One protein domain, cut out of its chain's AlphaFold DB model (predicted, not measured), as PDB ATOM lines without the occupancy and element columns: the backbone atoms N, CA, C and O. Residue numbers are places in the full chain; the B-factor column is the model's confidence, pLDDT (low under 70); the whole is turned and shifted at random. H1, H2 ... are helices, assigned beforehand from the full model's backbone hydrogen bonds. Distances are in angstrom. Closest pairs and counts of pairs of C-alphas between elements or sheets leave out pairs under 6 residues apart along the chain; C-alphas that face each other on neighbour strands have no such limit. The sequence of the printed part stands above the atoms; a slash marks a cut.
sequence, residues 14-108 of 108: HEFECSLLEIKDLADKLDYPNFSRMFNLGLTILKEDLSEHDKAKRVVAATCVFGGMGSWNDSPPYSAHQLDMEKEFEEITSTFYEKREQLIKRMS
ATOM      1  N   HIS A  14     234.380 363.271 288.704       97.00
ATOM      2  CA  HIS A  14     233.405 364.062 287.960       97.00
ATOM      3  C   HIS A  14     233.111 363.459 286.577       97.00
ATOM      4  O   HIS A  14     231.955 363.343 286.183       97.00
ATOM      5  N   GLU A  15     234.133 363.000 285.853       97.62
ATOM      6  CA  GLU A  15     233.937 362.302 284.577       97.62
ATOM      7  C   GLU A  15     233.150 360.994 284.749       97.62
ATOM      8  O   GLU A  15     232.328 360.652 283.897       97.62
ATOM      9  N   PHE A  16     233.371 360.277 285.854       97.81
ATOM     10  CA  PHE A  16     232.600 359.080 286.182       97.81
ATOM     11  C   PHE A  16     231.154 359.395 286.595       97.81
ATOM     12  O   PHE A  16     230.246 358.633 286.278       97.81
ATOM     13  N   GLU A  17     230.908 360.526 287.260       98.31
ATOM     14  CA  GLU A  17     229.554 361.019 287.542       98.31
ATOM     15  C   GLU A  17     228.776 361.284 286.247       98.31
ATOM     16  O   GLU A  17     227.628 360.856 286.121       98.31
ATOM     17  N   CYS A  18     229.409 361.936 285.266       98.38
ATOM     18  CA  CYS A  18     228.800 362.186 283.960       98.38
ATOM     19  C   CYS A  18     228.433 360.880 283.245       98.38
ATOM     20  O   CYS A  18     227.297 360.731 282.799       98.38
ATOM     21  N   SER A  19     229.344 359.900 283.200       98.38
ATOM     22  CA  SER A  19     229.035 358.613 282.564       98.38
ATOM     23  C   SER A  19     227.982 357.804 283.330       98.38
ATOM     24  O   SER A  19     227.221 357.060 282.713       98.38
ATOM     25  N   LEU A  20     227.878 357.968 284.657       98.25
ATOM     26  CA  LEU A  20     226.803 357.380 285.464       98.25
ATOM     27  C   LEU A  20     225.427 357.951 285.123       98.25
ATOM     28  O   LEU A  20     224.455 357.198 285.100       98.25
ATOM     29  N   LEU A  21     225.335 359.260 284.877       98.62
ATOM     30  CA  LEU A  21     224.089 359.891 284.435       98.62
ATOM     31  C   LEU A  21     223.658 359.331 283.075       98.62
ATOM     32  O   LEU A  21     222.517 358.899 282.931       98.62
ATOM     33  N   GLU A  22     224.585 359.252 282.119       98.62
ATOM     34  CA  GLU A  22     224.306 358.745 280.769       98.62
ATOM     35  C   GLU A  22     223.852 357.281 280.775       98.62
ATOM     36  O   GLU A  22     222.824 356.948 280.185       98.62
ATOM     37  N   ILE A  23     224.566 356.392 281.478       98.50
ATOM     38  CA  ILE A  23     224.202 354.968 281.508       98.50
ATOM     39  C   ILE A  23     222.932 354.700 282.326       98.50
ATOM     40  O   ILE A  23     222.179 353.779 282.009       98.50
ATOM     41  N   LYS A  24     222.646 355.517 283.350       98.56
ATOM     42  CA  LYS A  24     221.362 355.476 284.060       98.56
ATOM     43  C   LYS A  24     220.220 355.817 283.110       98.56
ATOM     44  O   LYS A  24     219.241 355.076 283.059       98.56
ATOM     45  N   ASP A  25     220.347 356.909 282.364       98.50
ATOM     46  CA  ASP A  25     219.308 357.346 281.435       98.50
ATOM     47  C   ASP A  25     219.131 356.340 280.288       98.50
ATOM     48  O   ASP A  25     218.003 356.053 279.892       98.50
ATOM     49  N   LEU A  26     220.215 355.715 279.812       98.56
ATOM     50  CA  LEU A  26     220.139 354.582 278.887       98.56
ATOM     51  C   LEU A  26     219.382 353.391 279.500       98.56
ATOM     52  O   LEU A  26     218.513 352.821 278.847       98.56
ATOM     53  N   ALA A  27     219.665 353.026 280.754       98.25
ATOM     54  CA  ALA A  27     218.951 351.950 281.442       98.25
ATOM     55  C   ALA A  27     217.454 352.250 281.613       98.25
ATOM     56  O   ALA A  27     216.644 351.334 281.483       98.25
ATOM     57  N   ASP A  28     217.084 353.509 281.859       98.25
ATOM     58  CA  ASP A  28     215.684 353.944 281.894       98.25
ATOM     59  C   ASP A  28     215.022 353.816 280.510       98.25
ATOM     60  O   ASP A  28     213.920 353.280 280.409       98.25
ATOM     61  N   LYS A  29     215.699 354.245 279.432       98.00
ATOM     62  CA  LYS A  29     215.188 354.124 278.051       98.00
ATOM     63  C   LYS A  29     214.969 352.673 277.626       98.00
ATOM     64  O   LYS A  29     214.010 352.383 276.920       98.00
ATOM     65  N   LEU A  30     215.860 351.778 278.048       97.31
ATOM     66  CA  LEU A  30     215.810 350.350 277.730       97.31
ATOM     67  C   LEU A  30     214.886 349.543 278.664       97.31
ATOM     68  O   LEU A  30     214.831 348.323 278.540       97.31
ATOM     69  N   ASP A  31     214.189 350.201 279.599       97.50
ATOM     70  CA  ASP A  31     213.304 349.588 280.601       97.50
ATOM     71  C   ASP A  31     214.003 348.560 281.519       97.50
ATOM     72  O   ASP A  31     213.494 347.481 281.829       97.50
ATOM     73  N   TYR A  32     215.199 348.911 282.006       97.38
ATOM     74  CA  TYR A  32     215.932 348.139 283.013       97.38
ATOM     75  C   TYR A  32     216.002 348.870 284.367       97.38
ATOM     76  O   TYR A  32     217.078 349.320 284.792       97.38
ATOM     77  N   PRO A  33     214.892 348.934 285.130       96.50
ATOM     78  CA  PRO A  33     214.815 349.707 286.372       96.50
ATOM     79  C   PRO A  33     215.794 349.229 287.454       96.50
ATOM     80  O   PRO A  33     216.253 350.020 288.279       96.50
ATOM     81  N   ASN A  34     216.163 347.944 287.451       95.88
ATOM     82  CA  ASN A  34     217.164 347.415 288.380       95.88
ATOM     83  C   ASN A  34     218.550 348.029 288.137       95.88
ATOM     84  O   ASN A  34     219.208 348.421 289.101       95.88
ATOM     85  N   PHE A  35     218.967 348.156 286.874       97.25
ATOM     86  CA  PHE A  35     220.242 348.782 286.519       97.25
ATOM     87  C   PHE A  35     220.196 350.291 286.745       97.25
ATOM     88  O   PHE A  35     221.091 350.824 287.398       97.25
ATOM     89  N   SER A  36     219.111 350.960 286.341       98.00
ATOM     90  CA  SER A  36     218.895 352.379 286.652       98.00
ATOM     91  C   SER A  36     219.033 352.664 288.154       98.00
ATOM     92  O   SER A  36     219.774 353.561 288.565       98.00
ATOM     93  N   ARG A  37     218.438 351.821 289.012       97.69
ATOM     94  CA  ARG A  37     218.588 351.929 290.471       97.69
ATOM     95  C   ARG A  37     220.038 351.756 290.935       97.69
ATOM     96  O   ARG A  37     220.458 352.476 291.840       97.69
ATOM     97  N   MET A  38     220.795 350.825 290.352       97.19
ATOM     98  CA  MET A  38     222.216 350.632 290.679       97.19
ATOM     99  C   MET A  38     223.059 351.852 290.294       97.19
ATOM    100  O   MET A  38     223.869 352.315 291.098       97.19
ATOM    101  N   PHE A  39     222.841 352.425 289.110       98.31
ATOM    102  CA  PHE A  39     223.544 353.636 288.683       98.31
ATOM    103  C   PHE A  39     223.157 354.851 289.533       98.31
ATOM    104  O   PHE A  39     224.023 355.609 289.970       98.31
ATOM    105  N   ASN A  40     221.877 354.981 289.889       98.44
ATOM    106  CA  ASN A  40     221.406 356.025 290.796       98.44
ATOM    107  C   ASN A  40     221.981 355.894 292.220       98.44
ATOM    108  O   ASN A  40     222.270 356.899 292.875       98.44
ATOM    109  N   LEU A  41     222.196 354.666 292.707       98.00
ATOM    110  CA  LEU A  41     222.935 354.437 293.952       98.00
ATOM    111  C   LEU A  41     224.375 354.958 293.837       98.00
ATOM    112  O   LEU A  41     224.844 355.638 294.748       98.00
ATOM    113  N   GLY A  42     225.044 354.715 292.706       98.00
ATOM    114  CA  GLY A  42     226.362 355.283 292.416       98.00
ATOM    115  C   GLY A  42     226.379 356.815 292.512       98.00
ATOM    116  O   GLY A  42     227.192 357.381 293.239       98.00
ATOM    117  N   LEU A  43     225.415 357.485 291.873       98.44
ATOM    118  CA  LEU A  43     225.256 358.946 291.952       98.44
ATOM    119  C   LEU A  43     224.999 359.444 293.381       98.44
ATOM    120  O   LEU A  43     225.453 360.522 293.758       98.44
ATOM    121  N   THR A  44     224.270 358.669 294.186       98.38
ATOM    122  CA  THR A  44     224.001 359.008 295.592       98.38
ATOM    123  C   THR A  44     225.281 358.948 296.424       98.38
ATOM    124  O   THR A  44     225.554 359.881 297.174       98.38
ATOM    125  N   ILE A  45     226.107 357.914 296.228       98.25
ATOM    126  CA  ILE A  45     227.405 357.754 296.905       98.25
ATOM    127  C   ILE A  45     228.331 358.945 296.626       98.25
ATOM    128  O   ILE A  45     229.004 359.428 297.535       98.25
ATOM    129  N   LEU A  46     228.359 359.455 295.390       97.00
ATOM    130  CA  LEU A  46     229.218 360.591 295.024       97.00
ATOM    131  C   LEU A  46     228.852 361.895 295.761       97.00
ATOM    132  O   LEU A  46     229.712 362.762 295.943       97.00
ATOM    133  N   LYS A  47     227.607 362.006 296.239       96.75
ATOM    134  CA  LYS A  47     227.087 363.152 297.003       96.75
ATOM    135  C   LYS A  47     227.283 363.021 298.515       96.75
ATOM    136  O   LYS A  47     227.020 363.985 299.231       96.75
ATOM    137  N   GLU A  48     227.713 361.860 299.012       96.81
ATOM    138  CA  GLU A  48     227.964 361.655 300.441       96.81
ATOM    139  C   GLU A  48     229.144 362.513 300.930       96.81
ATOM    140  O   GLU A  48     230.098 362.781 300.192       96.81
ATOM    141  N   ASP A  49     229.105 362.909 302.205       96.62
ATOM    142  CA  ASP A  49     230.217 363.594 302.872       96.62
ATOM    143  C   ASP A  49     231.316 362.584 303.244       96.62
ATOM    144  O   ASP A  49     231.439 362.118 304.378       96.62
ATOM    145  N   LEU A  50     232.063 362.167 302.224       94.62
ATOM    146  CA  LEU A  50     233.154 361.202 302.297       94.62
ATOM    147  C   LEU A  50     234.398 361.744 301.600       94.62
ATOM    148  O   LEU A  50     234.330 362.622 300.738       94.62
ATOM    149  N   SER A  51     235.550 361.152 301.919       95.00
ATOM    150  CA  SER A  51     236.757 361.405 301.138       95.00
ATOM    151  C   SER A  51     236.560 360.948 299.688       95.00
ATOM    152  O   SER A  51     235.933 359.921 299.432       95.00
ATOM    153  N   GLU A  52     237.152 361.666 298.732       94.44
ATOM    154  CA  GLU A  52     237.101 361.301 297.304       94.44
ATOM    155  C   GLU A  52     237.571 359.859 297.052       94.44
ATOM    156  O   GLU A  52     237.046 359.144 296.205       94.44
ATOM    157  N   HIS A  53     238.525 359.386 297.849       94.00
ATOM    158  CA  HIS A  53     239.007 358.015 297.764       94.00
ATOM    159  C   HIS A  53     237.972 356.984 298.251       94.00
ATOM    160  O   HIS A  53     237.829 355.922 297.644       94.00
ATOM    161  N   ASP A  54     237.225 357.283 299.316       96.12
ATOM    162  CA  ASP A  54     236.157 356.398 299.796       96.12
ATOM    163  C   ASP A  54     234.947 356.412 298.859       96.12
ATOM    164  O   ASP A  54     234.375 355.350 298.601       96.12
ATOM    165  N   LYS A  55     234.611 357.577 298.285       97.25
ATOM    166  CA  LYS A  55     233.619 357.687 297.204       97.25
ATOM    167  C   LYS A  55     233.998 356.790 296.033       97.25
ATOM    168  O   LYS A  55     233.193 355.954 295.636       97.25
ATOM    169  N   ALA A  56     235.238 356.896 295.546       96.62
ATOM    170  CA  ALA A  56     235.742 356.108 294.423       96.62
ATOM    171  C   ALA A  56     235.623 354.591 294.665       96.62
ATOM    172  O   ALA A  56     235.142 353.853 293.805       96.62
ATOM    173  N   LYS A  57     235.983 354.115 295.863       96.19
ATOM    174  CA  LYS A  57     235.855 352.691 296.213       96.19
ATOM    175  C   LYS A  57     234.404 352.229 296.248       96.19
ATOM    176  O   LYS A  57     234.076 351.179 295.695       96.19
ATOM    177  N   ARG A  58     233.538 352.996 296.916       97.44
ATOM    178  CA  ARG A  58     232.126 352.636 297.094       97.44
ATOM    179  C   ARG A  58     231.364 352.677 295.778       97.44
ATOM    180  O   ARG A  58     230.613 351.745 295.505       97.44
ATOM    181  N   VAL A  59     231.581 353.707 294.959       97.50
ATOM    182  CA  VAL A  59     230.875 353.865 293.685       97.50
ATOM    183  C   VAL A  59     231.234 352.733 292.722       97.50
ATOM    184  O   VAL A  59     230.335 352.089 292.195       97.50
ATOM    185  N   VAL A  60     232.522 352.384 292.594       95.81
ATOM    186  CA  VAL A  60     232.979 351.276 291.737       95.81
ATOM    187  C   VAL A  60     232.374 349.937 292.158       95.81
ATOM    188  O   VAL A  60     232.006 349.131 291.300       95.81
ATOM    189  N   ALA A  61     232.280 349.691 293.468       95.19
ATOM    190  CA  ALA A  61     231.677 348.475 294.002       95.19
ATOM    191  C   ALA A  61     230.159 348.436 293.759       95.19
ATOM    192  O   ALA A  61     229.635 347.415 293.316       95.19
ATOM    193  N   ALA A  62     229.461 349.549 294.002       95.50
ATOM    194  CA  ALA A  62     228.013 349.655 293.828       95.50
ATOM    195  C   ALA A  62     227.571 349.525 292.362       95.50
ATOM    196  O   ALA A  62     226.467 349.059 292.089       95.50
ATOM    197  N   THR A  63     228.436 349.902 291.417       95.19
ATOM    198  CA  THR A  63     228.144 349.903 289.976       95.19
ATOM    199  C   THR A  63     228.895 348.790 289.239       95.19
ATOM    200  O   THR A  63     229.240 348.921 288.063       95.19
ATOM    201  N   CYS A  64     229.202 347.690 289.929       92.06
ATOM    202  CA  CYS A  64     229.845 346.517 289.345       92.06
ATOM    203  C   CYS A  64     228.827 345.675 288.559       92.06
ATOM    204  O   CYS A  64     228.368 344.637 289.025       92.06
ATOM    205  N   VAL A  65     228.455 346.156 287.372       92.31
ATOM    206  CA  VAL A  65     227.415 345.558 286.510       92.31
ATOM    207  C   VAL A  65     227.974 344.694 285.374       92.31
ATOM    208  O   VAL A  65     227.212 344.104 284.608       92.31
ATOM    209  N   PHE A  66     229.300 344.625 285.249       90.44
ATOM    210  CA  PHE A  66     229.989 343.885 284.196       90.44
ATOM    211  C   PHE A  66     230.452 342.513 284.693       90.44
ATOM    212  O   PHE A  66     231.169 342.421 285.691       90.44
ATOM    213  N   GLY A  67     230.090 341.464 283.949       83.31
ATOM    214  CA  GLY A  67     230.450 340.074 284.237       83.31
ATOM    215  C   GLY A  67     229.455 339.343 285.146       83.31
ATOM    216  O   GLY A  67     228.677 339.953 285.873       83.31
ATOM    217  N   GLY A  68     229.494 338.008 285.100       82.62
ATOM    218  CA  GLY A  68     228.536 337.144 285.797       82.62
ATOM    219  C   GLY A  68     227.210 336.976 285.047       82.62
ATOM    220  O   GLY A  68     227.032 337.502 283.959       82.62
ATOM    221  N   MET A  69     226.296 336.197 285.627       72.62
ATOM    222  CA  MET A  69     224.956 335.964 285.080       72.62
ATOM    223  C   MET A  69     224.009 337.100 285.484       72.62
ATOM    224  O   MET A  69     223.973 337.480 286.655       72.62
ATOM    225  N   GLY A  70     223.220 337.596 284.535       80.25
ATOM    226  CA  GLY A  70     222.379 338.779 284.711       80.25
ATOM    227  C   GLY A  70     223.170 340.084 284.616       80.25
ATOM    228  O   GLY A  70     222.775 341.076 285.226       80.25
ATOM    229  N   SER A  71     224.304 340.077 283.910       93.50
ATOM    230  CA  SER A  71     225.137 341.266 283.737       93.50
ATOM    231  C   SER A  71     224.487 342.285 282.796       93.50
ATOM    232  O   SER A  71     223.577 341.963 282.026       93.50
ATOM    233  N   TRP A  72     224.990 343.520 282.813       95.12
ATOM    234  CA  TRP A  72     224.578 344.565 281.868       95.12
ATOM    235  C   TRP A  72     224.746 344.148 280.398       95.12
ATOM    236  O   TRP A  72     224.032 344.637 279.534       95.12
ATOM    237  N   ASN A  73     225.648 343.211 280.103       92.69
ATOM    238  CA  ASN A  73     225.906 342.766 278.736       92.69
ATOM    239  C   ASN A  73     225.035 341.572 278.309       92.69
ATOM    240  O   ASN A  73     225.174 341.109 277.181       92.69
ATOM    241  N   ASP A  74     224.151 341.066 279.175       91.38
ATOM    242  CA  ASP A  74     223.390 339.848 278.882       91.38
ATOM    243  C   ASP A  74     222.101 340.153 278.109       91.38
ATOM    244  O   ASP A  74     221.862 339.609 277.036       91.38
ATOM    245  N   SER A  75     221.243 341.011 278.664       88.75
ATOM    246  CA  SER A  75     219.928 341.341 278.088       88.75
ATOM    247  C   SER A  75     219.852 342.736 277.453       88.75
ATOM    248  O   SER A  75     219.283 342.839 276.365       88.75
ATOM    249  N   PRO A  76     220.431 343.797 278.053       94.94
ATOM    250  CA  PRO A  76     220.367 345.150 277.498       94.94
ATOM    251  C   PRO A  76     220.784 345.316 276.023       94.94
ATOM    252  O   PRO A  76     220.080 346.048 275.324       94.94
ATOM    253  N   PRO A  77     221.815 344.624 275.488       95.88
ATOM    254  CA  PRO A  77     222.167 344.754 274.069       95.88
ATOM    255  C   PRO A  77     221.043 344.315 273.119       95.88
ATOM    256  O   PRO A  77     220.843 344.923 272.071       95.88
ATOM    257  N   TYR A  78     220.281 343.276 273.488       95.12
ATOM    258  CA  TYR A  78     219.159 342.800 272.677       95.12
ATOM    259  C   TYR A  78     218.025 343.829 272.637       95.12
ATOM    260  O   TYR A  78     217.516 344.136 271.563       95.12
ATOM    261  N   SER A  79     217.670 344.417 273.782       96.44
ATOM    262  CA  SER A  79     216.653 345.476 273.844       96.44
ATOM    263  C   SER A  79     217.086 346.730 273.087       96.44
ATOM    264  O   SER A  79     216.266 347.347 272.414       96.44
ATOM    265  N   ALA A  80     218.377 347.078 273.126       97.69
ATOM    266  CA  ALA A  80     218.916 348.168 272.319       97.69
ATOM    267  C   ALA A  80     218.761 347.897 270.812       97.69
ATOM    268  O   ALA A  80     218.344 348.795 270.088       97.69
ATOM    269  N   HIS A  81     219.009 346.664 270.355       97.00
ATOM    270  CA  HIS A  81     218.738 346.247 268.971       97.00
ATOM    271  C   HIS A  81     217.257 346.363 268.602       97.00
ATOM    272  O   HIS A  81     216.920 346.917 267.562       97.00
ATOM    273  N   GLN A  82     216.348 345.918 269.473       97.38
ATOM    274  CA  GLN A  82     214.906 346.023 269.214       97.38
ATOM    275  C   GLN A  82     214.389 347.466 269.104       97.38
ATOM    276  O   GLN A  82     213.311 347.679 268.551       97.38
ATOM    277  N   LEU A  83     215.130 348.435 269.646       96.69
ATOM    278  CA  LEU A  83     214.779 349.855 269.656       96.69
ATOM    279  C   LEU A  83     215.623 350.693 268.678       96.69
ATOM    280  O   LEU A  83     215.543 351.918 268.730       96.69
ATOM    281  N   ASP A  84     216.436 350.065 267.818       97.56
ATOM    282  CA  ASP A  84     217.383 350.739 266.911       97.56
ATOM    283  C   ASP A  84     218.396 351.658 267.645       97.56
ATOM    284  O   ASP A  84     218.873 352.664 267.117       97.56
ATOM    285  N   MET A  85     218.743 351.311 268.891       97.75
ATOM    286  CA  MET A  85     219.622 352.071 269.794       97.75
ATOM    287  C   MET A  85     221.009 351.438 269.983       97.75
ATOM    288  O   MET A  85     221.756 351.849 270.867       97.75
ATOM    289  N   GLU A  86     221.386 350.439 269.180       97.56
ATOM    290  CA  GLU A  86     222.650 349.688 269.326       97.56
ATOM    291  C   GLU A  86     223.879 350.583 269.439       97.56
ATOM    292  O   GLU A  86     224.719 350.386 270.313       97.56
ATOM    293  N   LYS A  87     223.962 351.591 268.567       97.62
ATOM    294  CA  LYS A  87     225.094 352.511 268.536       97.62
ATOM    295  C   LYS A  87     225.169 353.357 269.809       97.62
ATOM    296  O   LYS A  87     226.240 353.482 270.391       97.62
ATOM    297  N   GLU A  88     224.036 353.899 270.258       98.12
ATOM    298  CA  GLU A  88     223.961 354.656 271.515       98.12
ATOM    299  C   GLU A  88     224.329 353.758 272.706       98.12
ATOM    300  O   GLU A  88     225.093 354.161 273.583       98.12
ATOM    301  N   PHE A  89     223.843 352.514 272.706       98.19
ATOM    302  CA  PHE A  89     224.174 351.529 273.728       98.19
ATOM    303  C   PHE A  89     225.675 351.238 273.786       98.19
ATOM    304  O   PHE A  89     226.255 351.259 274.875       98.19
ATOM    305  N   GLU A  90     226.307 350.970 272.641       98.06
ATOM    306  CA  GLU A  90     227.737 350.666 272.551       98.06
ATOM    307  C   GLU A  90     228.592 351.851 273.017       98.06
ATOM    308  O   GLU A  90     229.496 351.669 273.838       98.06
ATOM    309  N   GLU A  91     228.280 353.064 272.555       98.50
ATOM    310  CA  GLU A  91     229.021 354.287 272.887       98.50
ATOM    311  C   GLU A  91     228.949 354.614 274.388       98.50
ATOM    312  O   GLU A  91     229.985 354.810 275.036       98.50
ATOM    313  N   ILE A  92     227.744 354.611 274.970       98.56
ATOM    314  CA  ILE A  92     227.537 354.912 276.396       98.56
ATOM    315  C   ILE A  92     228.133 353.808 277.276       98.56
ATOM    316  O   ILE A  92     228.840 354.100 278.244       98.56
ATOM    317  N   THR A  93     227.897 352.534 276.940       98.12
ATOM    318  CA  THR A  93     228.414 351.402 277.730       98.12
ATOM    319  C   THR A  93     229.940 351.378 277.727       98.12
ATOM    320  O   THR A  93     230.552 351.183 278.783       98.12
ATOM    321  N   SER A  94     230.564 351.627 276.572       97.75
ATOM    322  CA  SER A  94     232.026 351.686 276.447       97.75
ATOM    323  C   SER A  94     232.602 352.857 277.236       97.75
ATOM    324  O   SER A  94     233.532 352.667 278.020       97.75
ATOM    325  N   THR A  95     231.997 354.042 277.124       98.31
ATOM    326  CA  THR A  95     232.416 355.229 277.884       98.31
ATOM    327  C   THR A  95     232.334 354.972 279.388       98.31
ATOM    328  O   THR A  95     233.296 355.218 280.121       98.31
ATOM    329  N   PHE A  96     231.220 354.415 279.869       98.31
ATOM    330  CA  PHE A  96     231.060 354.067 281.279       98.31
ATOM    331  C   PHE A  96     232.120 353.063 281.754       98.31
ATOM    332  O   PHE A  96     232.748 353.274 282.799       98.31
ATOM    333  N   TYR A  97     232.370 352.008 280.973       97.19
ATOM    334  CA  TYR A  97     233.402 351.017 281.269       97.19
ATOM    335  C   TYR A  97     234.797 351.651 281.360       97.19
ATOM    336  O   TYR A  97     235.511 351.448 282.344       97.19
ATOM    337  N   GLU A  98     235.179 352.475 280.385       97.69
ATOM    338  CA  GLU A  98     236.485 353.139 280.356       97.69
ATOM    339  C   GLU A  98     236.707 354.048 281.567       97.69
ATOM    340  O   GLU A  98     237.768 353.988 282.198       97.69
ATOM    341  N   LYS A  99     235.710 354.867 281.928       97.50
ATOM    342  CA  LYS A  99     235.793 355.753 283.099       97.50
ATOM    343  C   LYS A  99     235.884 354.963 284.401       97.50
ATOM    344  O   LYS A  99     236.694 355.304 285.267       97.50
ATOM    345  N   ARG A 100     235.144 353.856 284.513       95.81
ATOM    346  CA  ARG A 100     235.244 352.939 285.656       95.81
ATOM    347  C   ARG A 100     236.654 352.354 285.786       95.81
ATOM    348  O   ARG A 100     237.229 352.373 286.874       95.81
ATOM    349  N   GLU A 101     237.231 351.862 284.692       95.56
ATOM    350  CA  GLU A 101     238.576 351.272 284.689       95.56
ATOM    351  C   GLU A 101     239.671 352.302 284.990       95.56
ATOM    352  O   GLU A 101     240.647 351.995 285.682       95.56
ATOM    353  N   GLN A 102     239.517 353.543 284.519       94.88
ATOM    354  CA  GLN A 102     240.411 354.650 284.880       94.88
ATOM    355  C   GLN A 102     240.387 354.914 286.390       94.88
ATOM    356  O   GLN A 102     241.448 354.994 287.017       94.88
ATOM    357  N   LEU A 103     239.195 354.953 286.991       94.56
ATOM    358  CA  LEU A 103     239.033 355.161 288.427       94.56
ATOM    359  C   LEU A 103     239.625 354.004 289.252       94.56
ATOM    360  O   LEU A 103     240.314 354.241 290.244       94.56
ATOM    361  N   ILE A 104     239.449 352.750 288.818       93.88
ATOM    362  CA  ILE A 104     240.068 351.573 289.460       93.88
ATOM    363  C   ILE A 104     241.595 351.659 289.437       93.88
ATOM    364  O   ILE A 104     242.247 351.472 290.469       93.88
ATOM    365  N   LYS A 105     242.177 351.993 288.279       93.56
ATOM    366  CA  LYS A 105     243.632 352.150 288.129       93.56
ATOM    367  C   LYS A 105     244.184 353.276 288.998       93.56
ATOM    368  O   LYS A 105     245.324 353.189 289.438       93.56
ATOM    369  N   ARG A 106     243.400 354.326 289.260       89.56
ATOM    370  CA  ARG A 106     243.795 355.423 290.156       89.56
ATOM    371  C   ARG A 106     243.897 354.991 291.619       89.56
ATOM    372  O   ARG A 106     244.712 355.558 292.349       89.56
ATOM    373  N   MET A 107     243.048 354.055 292.040       86.25
ATOM    374  CA  MET A 107     242.974 353.560 293.420       86.25
ATOM    375  C   MET A 107     243.940 352.403 293.718       86.25
ATOM    376  O   MET A 107     244.137 352.092 294.893       86.25
ATOM    377  N   SER A 108     244.480 351.766 292.674       79.88
ATOM    378  CA  SER A 108     245.460 350.673 292.758       79.88
ATOM    379  C   SER A 108     246.865 351.203 293.040       79.88
ATOM    380  O   SER A 108     247.561 350.586 293.877       79.88
TER     381      SER A 108
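What this domain is: This is residues 14 to 108 of the 108 residues of an uncharacterized protein of Isobaculum melis (UniProt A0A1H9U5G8). H1 lies between H2 and the long H5 in a trough of helices, with H3 at one end and short H4 at the other. H3 packs on H2 and H5, H4 packs on H5, and residues 63 to 75 run between H3 and H4. The printed part has 95 residues, five named helices, H1 to H5 in order, and no named strand: all helix, mostly aligned. It is compact, radius of gyration of the C-alphas 13.1 A, spanning 42 by 24 by 22 A.

How they stand to each other: H1, residues 14 to 29, and H2, residues 33 to 46, form a hairpin, closest C-alphas Lys 24 and Ser 36, 4.7 A, at a shallow tilt of 19 degrees. H2 and H3, residues 52 to 62, form another, closest C-alphas Gly 42 and Val 59, 4.9 A. The hub, H5, residues 86 to 107, touches H1, closest C-alphas Ser 19 and Phe 96, 5.1 A. With residues 86 to 89 alone it touches H4, residues 76 to 82, closest C-alphas Ala 80 and Glu 86, 5.0 A. In these five helices every O i to N i+4 pair is within hydrogen-bond range.

Where its parts are: H1 begins at C-alpha 14 (233.405, 364.062, 287.960) and is 23.0 A long; H5, 31.8 A, ends at C-alpha 107 (242.974, 353.560, 293.420).

The domain as a whole: The link from H3 to H4 is long. The printed part has no cut, and no printed residue is under 70 in pLDDT.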